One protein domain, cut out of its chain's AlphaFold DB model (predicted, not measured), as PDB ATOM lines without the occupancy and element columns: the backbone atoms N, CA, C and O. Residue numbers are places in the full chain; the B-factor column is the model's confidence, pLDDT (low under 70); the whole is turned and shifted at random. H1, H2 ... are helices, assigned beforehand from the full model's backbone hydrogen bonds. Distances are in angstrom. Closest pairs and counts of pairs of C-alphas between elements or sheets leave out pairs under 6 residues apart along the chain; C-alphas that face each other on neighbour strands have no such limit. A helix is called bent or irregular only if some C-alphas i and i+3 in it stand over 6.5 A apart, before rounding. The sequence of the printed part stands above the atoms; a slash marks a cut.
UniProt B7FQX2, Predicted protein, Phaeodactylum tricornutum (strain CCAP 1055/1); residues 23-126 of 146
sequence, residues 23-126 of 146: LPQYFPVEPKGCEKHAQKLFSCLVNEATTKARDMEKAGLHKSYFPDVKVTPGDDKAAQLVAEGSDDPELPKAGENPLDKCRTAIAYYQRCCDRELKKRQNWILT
ATOM      1  N   LEU A  23      -2.383 -37.360 -22.812       88.50
ATOM      2  CA  LEU A  23      -0.945 -37.444 -22.581       88.50
ATOM      3  C   LEU A  23      -0.612 -36.903 -21.178       88.50
ATOM      4  O   LEU A  23      -1.281 -35.976 -20.709       88.50
ATOM      5  N   PRO A  24       0.397 -37.466 -20.491       85.75
ATOM      6  CA  PRO A  24       0.833 -36.947 -19.201       85.75
ATOM      7  C   PRO A  24       1.449 -35.551 -19.361       85.75
ATOM      8  O   PRO A  24       2.019 -35.229 -20.399       85.75
ATOM      9  N   GLN A  25       1.371 -34.728 -18.313       86.00
ATOM     10  CA  GLN A  25       1.782 -33.314 -18.364       86.00
ATOM     11  C   GLN A  25       3.265 -33.107 -18.693       86.00
ATOM     12  O   GLN A  25       3.628 -32.100 -19.284       86.00
ATOM     13  N   TYR A  26       4.117 -34.055 -18.306       82.88
ATOM     14  CA  TYR A  26       5.551 -34.021 -18.582       82.88
ATOM     15  C   TYR A  26       5.910 -34.586 -19.963       82.88
ATOM     16  O   TYR A  26       7.085 -34.663 -20.294       82.88
ATOM     17  N   PHE A  27       4.955 -35.040 -20.778       85.88
ATOM     18  CA  PHE A  27       5.260 -35.377 -22.168       85.88
ATOM     19  C   PHE A  27       5.768 -34.113 -22.891       85.88
ATOM     20  O   PHE A  27       5.159 -33.059 -22.705       85.88
ATOM     21  N   PRO A  28       6.835 -34.158 -23.715       86.62
ATOM     22  CA  PRO A  28       7.522 -35.323 -24.290       86.62
ATOM     23  C   PRO A  28       8.828 -35.748 -23.579       86.62
ATOM     24  O   PRO A  28       9.799 -36.111 -24.238       86.62
ATOM     25  N   VAL A  29       8.910 -35.698 -22.246       85.69
ATOM     26  CA  VAL A  29      10.151 -36.040 -21.523       85.69
ATOM     27  C   VAL A  29      10.536 -37.517 -21.702       85.69
ATOM     28  O   VAL A  29       9.726 -38.418 -21.500       85.69
ATOM     29  N   GLU A  30      11.799 -37.789 -22.023       86.12
ATOM     30  CA  GLU A  30      12.335 -39.147 -22.184       86.12
ATOM     31  C   GLU A  30      13.399 -39.429 -21.107       86.12
ATOM     32  O   GLU A  30      14.583 -39.153 -21.309       86.12
ATOM     33  N   PRO A  31      13.010 -39.927 -19.917       84.75
ATOM     34  CA  PRO A  31      13.973 -40.256 -18.876       84.75
ATOM     35  C   PRO A  31      14.775 -41.505 -19.252       84.75
ATOM     36  O   PRO A  31      14.253 -42.438 -19.873       84.75
ATOM     37  N   LYS A  32      16.038 -41.559 -18.808       84.31
ATOM     38  CA  LYS A  32      16.929 -42.693 -19.090       84.31
ATOM     39  C   LYS A  32      16.311 -44.000 -18.595       84.31
ATOM     40  O   LYS A  32      15.948 -44.107 -17.421       84.31
ATOM     41  N   GLY A  33      16.237 -44.997 -19.472       83.00
ATOM     42  CA  GLY A  33      15.620 -46.301 -19.229       83.00
ATOM     43  C   GLY A  33      14.164 -46.436 -19.695       83.00
ATOM     44  O   GLY A  33      13.613 -47.536 -19.590       83.00
ATOM     45  N   CYS A  34      13.539 -45.368 -20.204       89.06
ATOM     46  CA  CYS A  34      12.180 -45.386 -20.763       89.06
ATOM     47  C   CYS A  34      12.128 -45.222 -22.290       89.06
ATOM     48  O   CYS A  34      11.032 -45.142 -22.848       89.06
ATOM     49  N   GLU A  35      13.273 -45.242 -22.974       89.25
ATOM     50  CA  GLU A  35      13.420 -44.933 -24.405       89.25
ATOM     51  C   GLU A  35      12.500 -45.813 -25.262       89.25
ATOM     52  O   GLU A  35      11.778 -45.337 -26.132       89.25
ATOM     53  N   LYS A  36      12.424 -47.113 -24.950       90.31
ATOM     54  CA  LYS A  36      11.549 -48.053 -25.671       90.31
ATOM     55  C   LYS A  36      10.067 -47.704 -25.552       90.31
ATOM     56  O   LYS A  36       9.326 -47.879 -26.512       90.31
ATOM     57  N   HIS A  37       9.621 -47.260 -24.377       91.31
ATOM     58  CA  HIS A  37       8.220 -46.895 -24.159       91.31
ATOM     59  C   HIS A  37       7.897 -45.546 -24.800       91.31
ATOM     60  O   HIS A  37       6.834 -45.412 -25.399       91.31
ATOM     61  N   ALA A  38       8.832 -44.592 -24.736       90.00
ATOM     62  CA  ALA A  38       8.730 -43.316 -25.432       90.00
ATOM     63  C   ALA A  38       8.629 -43.531 -26.948       90.00
ATOM     64  O   ALA A  38       7.648 -43.114 -27.553       90.00
ATOM     65  N   GLN A  39       9.555 -44.284 -27.549       91.81
ATOM     66  CA  GLN A  39       9.537 -44.600 -28.981       91.81
ATOM     67  C   GLN A  39       8.231 -45.272 -29.414       91.81
ATOM     68  O   GLN A  39       7.669 -44.901 -30.440       91.81
ATOM     69  N   LYS A  40       7.712 -46.219 -28.621       92.50
ATOM     70  CA  LYS A  40       6.446 -46.909 -28.917       92.50
ATOM     71  C   LYS A  40       5.235 -45.973 -28.833       92.50
ATOM     72  O   LYS A  40       4.297 -46.101 -29.619       92.50
ATOM     73  N   LEU A  41       5.253 -45.026 -27.893       92.69
ATOM     74  CA  LEU A  41       4.244 -43.975 -27.804       92.69
ATOM     75  C   LEU A  41       4.336 -43.039 -29.014       92.69
ATOM     76  O   LEU A  41       3.336 -42.848 -29.697       92.69
ATOM     77  N   PHE A  42       5.523 -42.522 -29.334       93.06
ATOM     78  CA  PHE A  42       5.727 -41.652 -30.494       93.06
ATOM     79  C   PHE A  42       5.335 -42.325 -31.807       93.06
ATOM     80  O   PHE A  42       4.652 -41.707 -32.617       93.06
ATOM     81  N   SER A  43       5.686 -43.598 -32.008       93.06
ATOM     82  CA  SER A  43       5.296 -44.328 -33.215       93.06
ATOM     83  C   SER A  43       3.781 -44.467 -33.340       93.06
ATOM     84  O   SER A  43       3.247 -44.358 -34.440       93.06
ATOM     85  N   CYS A  44       3.078 -44.682 -32.223       93.06
ATOM     86  CA  CYS A  44       1.620 -44.728 -32.227       93.06
ATOM     87  C   CYS A  44       1.015 -43.345 -32.510       93.06
ATOM     88  O   CYS A  44       0.092 -43.225 -33.313       93.06
ATOM     89  N   LEU A  45       1.564 -42.287 -31.903       91.75
ATOM     90  CA  LEU A  45       1.082 -40.920 -32.103       91.75
ATOM     91  C   LEU A  45       1.231 -40.470 -33.560       91.75
ATOM     92  O   LEU A  45       0.281 -39.950 -34.142       91.75
ATOM     93  N   VAL A  46       2.400 -40.706 -34.160       91.75
ATOM     94  CA  VAL A  46       2.720 -40.285 -35.534       91.75
ATOM     95  C   VAL A  46       1.903 -41.047 -36.576       91.75
ATOM     96  O   VAL A  46       1.560 -40.479 -37.609       91.75
ATOM     97  N   ASN A  47       1.571 -42.310 -36.309       92.25
ATOM     98  CA  ASN A  47       0.847 -43.146 -37.260       92.25
ATOM     99  C   ASN A  47      -0.640 -43.229 -36.915       92.25
ATOM    100  O   ASN A  47      -1.467 -42.598 -37.561       92.25
ATOM    101  N   GLU A  48      -0.994 -43.993 -35.887       88.38
ATOM    102  CA  GLU A  48      -2.380 -44.367 -35.600       88.38
ATOM    103  C   GLU A  48      -3.225 -43.172 -35.151       88.38
ATOM    104  O   GLU A  48      -4.282 -42.911 -35.728       88.38
ATOM    105  N   ALA A  49      -2.750 -42.416 -34.154       88.69
ATOM    106  CA  ALA A  49      -3.502 -41.272 -33.641       88.69
ATOM    107  C   ALA A  49      -3.613 -40.154 -34.686       88.69
ATOM    108  O   ALA A  49      -4.673 -39.549 -34.824       88.69
ATOM    109  N   THR A  50      -2.544 -39.904 -35.449       89.06
ATOM    110  CA  THR A  50      -2.538 -38.885 -36.510       89.06
ATOM    111  C   THR A  50      -3.442 -39.278 -37.675       89.06
ATOM    112  O   THR A  50      -4.184 -38.434 -38.167       89.06
ATOM    113  N   THR A  51      -3.438 -40.543 -38.106       88.62
ATOM    114  CA  THR A  51      -4.366 -41.023 -39.141       88.62
ATOM    115  C   THR A  51      -5.810 -40.867 -38.677       88.62
ATOM    116  O   THR A  51      -6.599 -40.237 -39.373       88.62
ATOM    117  N   LYS A  52      -6.132 -41.301 -37.451       86.56
ATOM    118  CA  LYS A  52      -7.484 -41.135 -36.905       86.56
ATOM    119  C   LYS A  52      -7.887 -39.662 -36.788       86.56
ATOM    120  O   LYS A  52      -9.013 -39.315 -37.125       86.56
ATOM    121  N   ALA A  53      -6.978 -38.788 -36.355       87.38
ATOM    122  CA  ALA A  53      -7.230 -37.349 -36.309       87.38
ATOM    123  C   ALA A  53      -7.523 -36.778 -37.707       87.38
ATOM    124  O   ALA A  53      -8.488 -36.036 -37.862       87.38
ATOM    125  N   ARG A  54      -6.768 -37.184 -38.734       86.81
ATOM    126  CA  ARG A  54      -7.017 -36.780 -40.129       86.81
ATOM    127  C   ARG A  54      -8.364 -37.271 -40.649       86.81
ATOM    128  O   ARG A  54      -9.043 -36.532 -41.355       86.81
ATOM    129  N   ASP A  55      -8.765 -38.492 -40.314       87.31
ATOM    130  CA  ASP A  55     -10.061 -39.028 -40.740       87.31
ATOM    131  C   ASP A  55     -11.217 -38.290 -40.051       87.31
ATOM    132  O   ASP A  55     -12.204 -37.932 -40.695       87.31
ATOM    133  N   MET A  56     -11.058 -37.954 -38.766       85.75
ATOM    134  CA  MET A  56     -11.988 -37.080 -38.045       85.75
ATOM    135  C   MET A  56     -12.038 -35.665 -38.635       85.75
ATOM    136  O   MET A  56     -13.110 -35.064 -38.693       85.75
ATOM    137  N   GLU A  57     -10.905 -35.117 -39.075       85.50
ATOM    138  CA  GLU A  57     -10.845 -33.815 -39.744       85.50
ATOM    139  C   GLU A  57     -11.605 -33.827 -41.071       85.50
ATOM    140  O   GLU A  57     -12.455 -32.964 -41.296       85.50
ATOM    141  N   LYS A  58     -11.376 -34.844 -41.909       85.88
ATOM    142  CA  LYS A  58     -12.093 -35.027 -43.180       85.88
ATOM    143  C   LYS A  58     -13.599 -35.132 -42.978       85.88
ATOM    144  O   LYS A  58     -14.344 -34.453 -43.677       85.88
ATOM    145  N   ALA A  59     -14.031 -35.913 -41.989       84.12
ATOM    146  CA  ALA A  59     -15.441 -36.079 -41.649       84.12
ATOM    147  C   ALA A  59     -16.053 -34.870 -40.910       84.12
ATOM    148  O   ALA A  59     -17.251 -34.863 -40.643       84.12
ATOM    149  N   GLY A  60     -15.260 -33.853 -40.547       82.81
ATOM    150  CA  GLY A  60     -15.746 -32.682 -39.805       82.81
ATOM    151  C   GLY A  60     -16.119 -32.976 -38.346       82.81
ATOM    152  O   GLY A  60     -16.893 -32.239 -37.745       82.81
ATOM    153  N   LEU A  61     -15.578 -34.047 -37.763       83.25
ATOM    154  CA  LEU A  61     -15.868 -34.504 -36.397       83.25
ATOM    155  C   LEU A  61     -14.848 -34.030 -35.353       83.25
ATOM    156  O   LEU A  61     -14.949 -34.374 -34.171       83.25
ATOM    157  N   HIS A  62     -13.845 -33.264 -35.774       81.19
ATOM    158  CA  HIS A  62     -12.856 -32.699 -34.866       81.19
ATOM    159  C   HIS A  62     -13.461 -31.575 -34.012       81.19
ATOM    160  O   HIS A  62     -14.406 -30.896 -34.407       81.19
ATOM    161  N   LYS A  63     -12.911 -31.368 -32.811       74.44
ATOM    162  CA  LYS A  63     -13.305 -30.253 -31.941       74.44
ATOM    163  C   LYS A  63     -12.403 -29.056 -32.213       74.44
ATOM    164  O   LYS A  63     -11.185 -29.170 -32.102       74.44
ATOM    165  N   SER A  64     -13.005 -27.911 -32.512       74.75
ATOM    166  CA  SER A  64     -12.295 -26.635 -32.482       74.75
ATOM    167  C   SER A  64     -12.005 -26.231 -31.033       74.75
ATOM    168  O   SER A  64     -12.860 -26.370 -30.157       74.75
ATOM    169  N   TYR A  65     -10.808 -25.699 -30.786       74.94
ATOM    170  CA  TYR A  65     -10.459 -25.056 -29.513       74.94
ATOM    171  C   TYR A  65     -11.007 -23.625 -29.406       74.94
ATOM    172  O   TYR A  65     -10.994 -23.042 -28.325       74.94
ATOM    173  N   PHE A  66     -11.505 -23.071 -30.514       78.56
ATOM    174  CA  PHE A  66     -12.138 -21.760 -30.578       78.56
ATOM    175  C   PHE A  66     -13.660 -21.932 -30.669       78.56
ATOM    176  O   PHE A  66     -14.127 -22.557 -31.628       78.56
ATOM    177  N   PRO A  67     -14.435 -21.388 -29.712       76.19
ATOM    178  CA  PRO A  67     -15.883 -21.597 -29.643       76.19
ATOM    179  C   PRO A  67     -16.634 -21.014 -30.848       76.19
ATOM    180  O   PRO A  67     -17.696 -21.515 -31.205       76.19
ATOM    181  N   ASP A  68     -16.061 -20.001 -31.503       81.31
ATOM    182  CA  ASP A  68     -16.694 -19.290 -32.619       81.31
ATOM    183  C   ASP A  68     -16.468 -19.969 -33.980       81.31
ATOM    184  O   ASP A  68     -17.093 -19.613 -34.980       81.31
ATOM    185  N   VAL A  69     -15.578 -20.962 -34.038       78.56
ATOM    186  CA  VAL A  69     -15.236 -21.653 -35.282       78.56
ATOM    187  C   VAL A  69     -16.124 -22.883 -35.427       78.56
ATOM    188  O   VAL A  69     -15.940 -23.893 -34.745       78.56
ATOM    189  N   LYS A  70     -17.086 -22.801 -36.353       77.06
ATOM    190  CA  LYS A  70     -17.857 -23.966 -36.792       77.06
ATOM    191  C   LYS A  70     -16.973 -24.855 -37.651       77.06
ATOM    192  O   LYS A  70     -16.450 -24.420 -38.672       77.06
ATOM    193  N   VAL A  71     -16.838 -26.101 -37.229       79.00
ATOM    194  CA  VAL A  71     -16.094 -27.115 -37.964       79.00
ATOM    195  C   VAL A  71     -16.913 -27.561 -39.172       79.00
ATOM    196  O   VAL A  71     -18.068 -27.959 -39.029       79.00
ATOM    197  N   THR A  72     -16.314 -27.481 -40.354       79.44
ATOM    198  CA  THR A  72     -16.863 -28.029 -41.597       79.44
ATOM    199  C   THR A  72     -16.061 -29.260 -42.010       79.44
ATOM    200  O   THR A  72     -14.853 -29.302 -41.756       79.44
ATOM    201  N   PRO A  73     -16.695 -30.261 -42.641       83.69
ATOM    202  CA  PRO A  73     -15.966 -31.396 -43.188       83.69
ATOM    203  C   PRO A  73     -14.991 -30.934 -44.273       83.69
ATOM    204  O   PRO A  73     -15.294 -30.044 -45.067       83.69
ATOM    205  N   GLY A  74     -13.802 -31.533 -44.285       79.25
ATOM    206  CA  GLY A  74     -12.843 -31.357 -45.377       79.25
ATOM    207  C   GLY A  74     -13.213 -32.167 -46.623       79.25
ATOM    208  O   GLY A  74     -12.726 -31.862 -47.709       79.25
ATOM    209  N   ASP A  75     -14.059 -33.191 -46.467       83.25
ATOM    210  CA  ASP A  75     -14.578 -34.025 -47.551       83.25
ATOM    211  C   ASP A  75     -16.045 -34.407 -47.280       83.25
ATOM    212  O   ASP A  75     -16.351 -35.196 -46.381       83.25
ATOM    213  N   ASP A  76     -16.958 -33.859 -48.085       82.12
ATOM    214  CA  ASP A  76     -18.400 -34.097 -47.966       82.12
ATOM    215  C   ASP A  76     -18.774 -35.576 -48.152       82.12
ATOM    216  O   ASP A  76     -19.729 -36.055 -47.538       82.12
ATOM    217  N   LYS A  77     -18.013 -36.335 -48.955       82.19
ATOM    218  CA  LYS A  77     -18.263 -37.772 -49.155       82.19
ATOM    219  C   LYS A  77     -17.869 -38.574 -47.925       82.19
ATOM    220  O   LYS A  77     -18.580 -39.500 -47.546       82.19
ATOM    221  N   ALA A  78     -16.758 -38.214 -47.285       77.50
ATOM    222  CA  ALA A  78     -16.339 -38.846 -46.038       77.50
ATOM    223  C   ALA A  78     -17.348 -38.566 -44.913       77.50
ATOM    224  O   ALA A  78     -17.687 -39.470 -44.154       77.50
ATOM    225  N   ALA A  79     -17.880 -37.343 -44.844       81.31
ATOM    226  CA  ALA A  79     -18.930 -36.992 -43.891       81.31
ATOM    227  C   ALA A  79     -20.223 -37.801 -44.115       81.31
ATOM    228  O   ALA A  79     -20.817 -38.279 -43.149       81.31
ATOM    229  N   GLN A  80     -20.630 -38.006 -45.373       80.88
ATOM    230  CA  GLN A  80     -21.782 -38.850 -45.717       80.88
ATOM    231  C   GLN A  80     -21.555 -40.317 -45.342       80.88
ATOM    232  O   GLN A  80     -22.409 -40.911 -44.692       80.88
ATOM    233  N   LEU A  81     -20.384 -40.879 -45.655       81.81
ATOM    234  CA  LEU A  81     -20.046 -42.263 -45.302       81.81
ATOM    235  C   LEU A  81     -20.064 -42.501 -43.792       81.81
ATOM    236  O   LEU A  81     -20.540 -43.535 -43.343       81.81
ATOM    237  N   VAL A  82     -19.586 -41.544 -42.996       81.75
ATOM    238  CA  VAL A  82     -19.640 -41.640 -41.530       81.75
ATOM    239  C   VAL A  82     -21.071 -41.500 -41.001       81.75
ATOM    240  O   VAL A  82     -21.428 -42.158 -40.024       81.75
ATOM    241  N   ALA A  83     -21.903 -40.673 -41.640       78.44
ATOM    242  CA  ALA A  83     -23.314 -40.542 -41.283       78.44
ATOM    243  C   ALA A  83     -24.125 -41.810 -41.614       78.44
ATOM    244  O   ALA A  83     -25.009 -42.186 -40.847       78.44
ATOM    245  N   GLU A  84     -23.819 -42.470 -42.732       82.00
ATOM    246  CA  GLU A  84     -24.502 -43.682 -43.199       82.00
ATOM    247  C   GLU A  84     -23.963 -44.962 -42.532       82.00
ATOM    248  O   GLU A  84     -24.736 -45.855 -42.190       82.00
ATOM    249  N   GLY A  85     -22.653 -45.040 -42.286       69.31
ATOM    250  CA  GLY A  85     -21.942 -46.189 -41.711       69.31
ATOM    251  C   GLY A  85     -21.807 -46.154 -40.185       69.31
ATOM    252  O   GLY A  85     -20.786 -46.573 -39.649       69.31
ATOM    253  N   SER A  86     -22.804 -45.632 -39.461       66.12
ATOM    254  CA  SER A  86     -22.696 -45.305 -38.021       66.12
ATOM    255  C   SER A  86     -22.259 -46.465 -37.093       66.12
ATOM    256  O   SER A  86     -21.746 -46.227 -35.990       66.12
ATOM    257  N   ASP A  87     -22.392 -47.711 -37.556       72.12
ATOM    258  CA  ASP A  87     -22.025 -48.926 -36.825       72.12
ATOM    259  C   ASP A  87     -20.642 -49.496 -37.184       72.12
ATOM    260  O   ASP A  87     -20.141 -50.352 -36.450       72.12
ATOM    261  N   ASP A  88     -19.972 -48.999 -38.227       75.25
ATOM    262  CA  ASP A  88     -18.660 -49.511 -38.624       75.25
ATOM    263  C   ASP A  88     -17.574 -49.123 -37.598       75.25
ATOM    264  O   ASP A  88     -17.393 -47.942 -37.283       75.25
ATOM    265  N   PRO A  89     -16.807 -50.093 -37.058       73.62
ATOM    266  CA  PRO A  89     -15.797 -49.833 -36.027       73.62
ATOM    267  C   PRO A  89     -14.534 -49.139 -36.562       73.62
ATOM    268  O   PRO A  89     -13.699 -48.682 -35.776       73.62
ATOM    269  N   GLU A  90     -14.363 -49.096 -37.883       75.62
ATOM    270  CA  GLU A  90     -13.233 -48.442 -38.548       75.62
ATOM    271  C   GLU A  90     -13.487 -46.953 -38.813       75.62
ATOM    272  O   GLU A  90     -12.528 -46.188 -38.925       75.62
ATOM    273  N   LEU A  91     -14.754 -46.526 -38.863       80.25
ATOM    274  CA  LEU A  91     -15.113 -45.137 -39.126       80.25
ATOM    275  C   LEU A  91     -14.981 -44.274 -37.859       80.25
ATOM    276  O   LEU A  91     -15.324 -44.717 -36.759       80.25
ATOM    277  N   PRO A  92     -14.485 -43.028 -37.986       81.44
ATOM    278  CA  PRO A  92     -14.379 -42.119 -36.851       81.44
ATOM    279  C   PRO A  92     -15.770 -41.727 -36.345       81.44
ATOM    280  O   PRO A  92     -16.614 -41.295 -37.127       81.44
ATOM    281  N   LYS A  93     -16.000 -41.812 -35.029       81.06
ATOM    282  CA  LYS A  93     -17.280 -41.411 -34.419       81.06
ATOM    283  C   LYS A  93     -17.189 -40.049 -33.738       81.06
ATOM    284  O   LYS A  93     -16.138 -39.623 -33.251       81.06
ATOM    285  N   ALA A  94     -18.326 -39.356 -33.680       76.19
ATOM    286  CA  ALA A  94     -18.426 -38.072 -33.000       76.19
ATOM    287  C   ALA A  94     -18.077 -38.223 -31.508       76.19
ATOM    288  O   ALA A  94     -18.646 -39.054 -30.803       76.19
ATOM    289  N   GLY A  95     -17.146 -37.401 -31.017       74.19
ATOM    290  CA  GLY A  95     -16.737 -37.404 -29.608       74.19
ATOM    291  C   GLY A  95     -15.650 -38.416 -29.232       74.19
ATOM    292  O   GLY A  95     -15.220 -38.406 -28.078       74.19
ATOM    293  N   GLU A  96     -15.164 -39.226 -30.176       81.19
ATOM    294  CA  GLU A  96     -13.993 -40.076 -29.954       81.19
ATOM    295  C   GLU A  96     -12.715 -39.260 -29.752       81.19
ATOM    296  O   GLU A  96     -12.600 -38.110 -30.185       81.19
ATOM    297  N   ASN A  97     -11.729 -39.869 -29.094       84.62
ATOM    298  CA  ASN A  97     -10.420 -39.269 -28.915       84.62
ATOM    299  C   ASN A  97      -9.385 -40.011 -29.780       84.62
ATOM    300  O   ASN A  97      -9.228 -41.228 -29.640       84.62
ATOM    301  N   PRO A  98      -8.630 -39.320 -30.656       86.00
ATOM    302  CA  PRO A  98      -7.608 -39.965 -31.483       86.00
ATOM    303  C   PRO A  98      -6.524 -40.663 -30.646       86.00
ATOM    304  O   PRO A  98      -5.939 -41.651 -31.087       86.00
ATOM    305  N   LEU A  99      -6.297 -40.209 -29.408       89.00
ATOM    306  CA  LEU A  99      -5.331 -40.807 -28.489       89.00
ATOM    307  C   LEU A  99      -5.766 -42.173 -27.947       89.00
ATOM    308  O   LEU A  99      -4.921 -42.890 -27.414       89.00
ATOM    309  N   ASP A 100      -7.037 -42.562 -28.090       88.00
ATOM    310  CA  ASP A 100      -7.536 -43.845 -27.583       88.00
ATOM    311  C   ASP A 100      -6.819 -45.039 -28.229       88.00
ATOM    312  O   ASP A 100      -6.567 -46.038 -27.556       88.00
ATOM    313  N   LYS A 101      -6.378 -44.912 -29.492       86.94
ATOM    314  CA  LYS A 101      -5.540 -45.926 -30.164       86.94
ATOM    315  C   LYS A 101      -4.209 -46.150 -29.440       86.94
ATOM    316  O   LYS A 101      -3.717 -47.268 -29.354       86.94
ATOM    317  N   CYS A 102      -3.675 -45.101 -28.819       91.31
ATOM    318  CA  CYS A 102      -2.407 -45.135 -28.100       91.31
ATOM    319  C   CYS A 102      -2.558 -45.325 -26.589       91.31
ATOM    320  O   CYS A 102      -1.555 -45.249 -25.878       91.31
ATOM    321  N   ARG A 103      -3.767 -45.595 -26.071       90.12
ATOM    322  CA  ARG A 103      -4.057 -45.644 -24.624       90.12
ATOM    323  C   ARG A 103      -3.090 -46.550 -23.856       90.12
ATOM    324  O   ARG A 103      -2.529 -46.135 -22.844       90.12
ATOM    325  N   THR A 104      -2.827 -47.748 -24.375       89.94
ATOM    326  CA  THR A 104      -1.878 -48.696 -23.772       89.94
ATOM    327  C   THR A 104      -0.449 -48.152 -23.794       89.94
ATOM    328  O   THR A 104       0.233 -48.161 -22.771       89.94
ATOM    329  N   ALA A 105       0.014 -47.615 -24.928       90.94
ATOM    330  CA  ALA A 105       1.358 -47.041 -25.037       90.94
ATOM    331  C   ALA A 105       1.558 -45.859 -24.072       90.94
ATOM    332  O   ALA A 105       2.605 -45.768 -23.427       90.94
ATOM    333  N   ILE A 106       0.534 -45.014 -23.909       91.44
ATOM    334  CA  ILE A 106       0.518 -43.911 -22.941       91.44
ATOM    335  C   ILE A 106       0.624 -44.456 -21.514       91.44
ATOM    336  O   ILE A 106       1.449 -43.963 -20.750       91.44
ATOM    337  N   ALA A 107      -0.129 -45.502 -21.159       90.75
ATOM    338  CA  ALA A 107      -0.084 -46.094 -19.820       90.75
ATOM    339  C   ALA A 107       1.308 -46.644 -19.461       90.75
ATOM    340  O   ALA A 107       1.824 -46.403 -18.365       90.75
ATOM    341  N   TYR A 108       1.954 -47.351 -20.395       90.12
ATOM    342  CA  TYR A 108       3.312 -47.865 -20.202       90.12
ATOM    343  C   TYR A 108       4.354 -46.747 -20.108       90.12
ATOM    344  O   TYR A 108       5.232 -46.794 -19.242       90.12
ATOM    345  N   TYR A 109       4.252 -45.735 -20.972       91.06
ATOM    346  CA  TYR A 109       5.116 -44.561 -20.920       91.06
ATOM    347  C   TYR A 109       4.953 -43.813 -19.592       91.06
ATOM    348  O   TYR A 109       5.952 -43.508 -18.936       91.06
ATOM    349  N   GLN A 110       3.711 -43.596 -19.151       88.81
ATOM    350  CA  GLN A 110       3.403 -42.910 -17.904       88.81
ATOM    351  C   GLN A 110       4.008 -43.643 -16.707       88.81
ATOM    352  O   GLN A 110       4.812 -43.072 -15.977       88.81
ATOM    353  N   ARG A 111       3.735 -44.946 -16.577       89.31
ATOM    354  CA  ARG A 111       4.285 -45.776 -15.498       89.31
ATOM    355  C   ARG A 111       5.812 -45.784 -15.472       89.31
ATOM    356  O   ARG A 111       6.405 -45.795 -14.391       89.31
ATOM    357  N   CYS A 112       6.456 -45.813 -16.640       89.25
ATOM    358  CA  CYS A 112       7.911 -45.770 -16.714       89.25
ATOM    359  C   CYS A 112       8.443 -44.414 -16.233       89.25
ATOM    360  O   CYS A 112       9.296 -44.368 -15.345       89.25
ATOM    361  N   CYS A 113       7.892 -43.315 -16.751       87.12
ATOM    362  CA  CYS A 113       8.321 -41.968 -16.388       87.12
ATOM    363  C   CYS A 113       8.070 -41.661 -14.907       87.12
ATOM    364  O   CYS A 113       8.976 -41.179 -14.235       87.12
ATOM    365  N   ASP A 114       6.918 -42.047 -14.354       88.00
ATOM    366  CA  ASP A 114       6.594 -41.867 -12.931       88.00
ATOM    367  C   ASP A 114       7.601 -42.558 -11.995       88.00
ATOM    368  O   ASP A 114       7.808 -42.127 -10.853       88.00
ATOM    369  N   ARG A 115       8.237 -43.642 -12.460       85.25
ATOM    370  CA  ARG A 115       9.290 -44.356 -11.729       85.25
ATOM    371  C   ARG A 115      10.667 -43.741 -11.949       85.25
ATOM    372  O   ARG A 115      11.442 -43.637 -10.998       85.25
ATOM    373  N   GLU A 116      11.004 -43.405 -13.188       87.50
ATOM    374  CA  GLU A 116      12.352 -42.971 -13.551       87.50
ATOM    375  C   GLU A 116      12.606 -41.490 -13.244       87.50
ATOM    376  O   GLU A 116      13.717 -41.162 -12.830       87.50
ATOM    377  N   LEU A 117      11.604 -40.610 -13.347       84.56
ATOM    378  CA  LEU A 117      11.741 -39.175 -13.039       84.56
ATOM    379  C   LEU A 117      12.046 -38.912 -11.559       84.56
ATOM    380  O   LEU A 117      12.722 -37.947 -11.229       84.56
ATOM    381  N   LYS A 118      11.632 -39.810 -10.658       82.06
ATOM    382  CA  LYS A 118      11.937 -39.719  -9.217       82.06
ATOM    383  C   LYS A 118      13.393 -40.056  -8.878       82.06
ATOM    384  O   LYS A 118      13.806 -39.906  -7.730       82.06
ATOM    385  N   LYS A 119      14.176 -40.576  -9.830       83.12
ATOM    386  CA  LYS A 119      15.562 -40.990  -9.580       83.12
ATOM    387  C   LYS A 119      16.526 -39.833  -9.795       83.12
ATOM    388  O   LYS A 119      16.426 -39.102 -10.772       83.12
ATOM    389  N   ARG A 120      17.562 -39.775  -8.952       74.44
ATOM    390  CA  ARG A 120      18.618 -38.746  -8.991       74.44
ATOM    391  C   ARG A 120      19.258 -38.563 -10.373       74.44
ATOM    392  O   ARG A 120      19.594 -37.451 -10.746       74.44
ATOM    393  N   GLN A 121      19.391 -39.639 -11.148       77.75
ATOM    394  CA  GLN A 121      19.971 -39.597 -12.496       77.75
ATOM    395  C   GLN A 121      19.137 -38.811 -13.527       77.75
ATOM    396  O   GLN A 121      19.676 -38.426 -14.558       77.75
ATOM    397  N   ASN A 122      17.845 -38.589 -13.259       76.69
ATOM    398  CA  ASN A 122      16.911 -37.875 -14.133       76.69
ATOM    399  C   ASN A 122      16.458 -36.534 -13.527       76.69
ATOM    400  O   ASN A 122      15.540 -35.912 -14.050       76.69
ATOM    401  N   TRP A 123      17.106 -36.077 -12.450       73.69
ATOM    402  CA  TRP A 123      16.732 -34.858 -11.723       73.69
ATOM    403  C   TRP A 123      16.738 -33.604 -12.613       73.69
ATOM    404  O   TRP A 123      15.876 -32.740 -12.478       73.69
ATOM    405  N   ILE A 124      17.642 -33.560 -13.596       77.06
ATOM    406  CA  ILE A 124      17.730 -32.482 -14.593       77.06
ATOM    407  C   ILE A 124      16.445 -32.312 -15.421       77.06
ATOM    408  O   ILE A 124      16.142 -31.214 -15.865       77.06
ATOM    409  N   LEU A 125      15.660 -33.380 -15.606       73.38
ATOM    410  CA  LEU A 125      14.397 -33.347 -16.356       73.38
ATOM    411  C   LEU A 125      13.218 -32.851 -15.507       73.38
ATOM    412  O   LEU A 125      12.135 -32.617 -16.036       73.38
ATOM    413  N   THR A 126      13.414 -32.732 -14.192       68.38
ATOM    414  CA  THR A 126      12.398 -32.271 -13.236       68.38
ATOM    415  C   THR A 126      12.663 -30.864 -12.712       68.38
ATOM    416  O   THR A 126      11.802 -30.302 -12.038       68.38
TER     417      THR A 126
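AT A GLANCE: This is residues 23 to 126 of the 146 residues of the protein "Predicted protein" of Phaeodactylum tricornutum (strain CCAP 1055/1) (UniProt B7FQX2). Two long helices, H1 and H3, lie side by side and run opposite ways; H2 is set crosswise past the far end of H1, and the short H4 follows H3 at the other end. The link from H1 to H2 makes a loop whose residues 64 to 69 stick out beside the H2 end. The printed part has 104 residues with four named helices, in the order H1, H2, H3, H4, and no named strand; it is all helix, with 58 residues in named elements. It is loose, with a radius of gyration of the C-alphas of 17.5 A, and flat, spanning 54 by 31 by 16 A.

IN THESE COORDINATES: The longest helix by residues is H1, residues 35 to 58, beginning at C-alpha 35 at (13.420, -44.933, -24.405). By its hydrogen bonds it was assigned as one helix, but it is bent: C-alphas 46 and 49 are 6.6 A apart. Its arms are H1a, residues 35 to 46, 16.1 A long, and H1b, residues 49 to 58, 14.3 A long. H3, residues 98 to 116, is 27.0 A long and irregular, with C-alphas 101 and 104 7.9 A apart; it has a kink of 58 degrees near residue 105. H2 is residues 76 to 84, 12.3 A long. H4, residues 120 to 125, is 10.1 A long and irregular, with C-alphas 121 and 124 7.7 A apart; it ends at C-alpha 125 at (14.397, -33.347, -16.356).

HOW THE PARTS SIT: H1a and H1b stand at a shallow tilt of 13 degrees. H1a touches H3, opposite ways at a shallow tilt of 19 degrees; their closest C-alphas, of Leu 41 and Ala 105, are 5.0 A apart. H1b touches H3 through residues 98 to 102 of H3 alone, opposite ways at a shallow tilt of 30 degrees; the closest C-alphas, of Ala 49 and Pro 98, are 4.8 A apart. H1b and H2 only just touch, with 3 pairs of C-alphas within 8 A, the closest being those of Lys 58 and Ala 78 at 6.4 A; their lines are about perpendicular, at 78 degrees. The packing of the helices is mostly aligned, but only just: 2 of these 3 touching pairs are at a shallow tilt. H3 and H4 are close but not clearly touching, with the closest C-alphas, of Glu 116 and Asn 122, 6.9 A apart. H2 and H3 are apart. In H1a, H1b and H2 every O i to N i+4 pair is within hydrogen-bond range; in H3 12 of 15 are, and in H4 0 of 2, beside 2 of 3 O i to N i+3 pairs.

THE WHOLE: The two C-alphas farthest apart, of Glu 84 and Arg 120, are 55.3 A apart. The printed part has no cut. The links H1 to H2 and H2 to H3 are long, and H3 to H4 is tight. The mean pLDDT of the printed part is 83.8; residues 85, 86 and 126 are under 70.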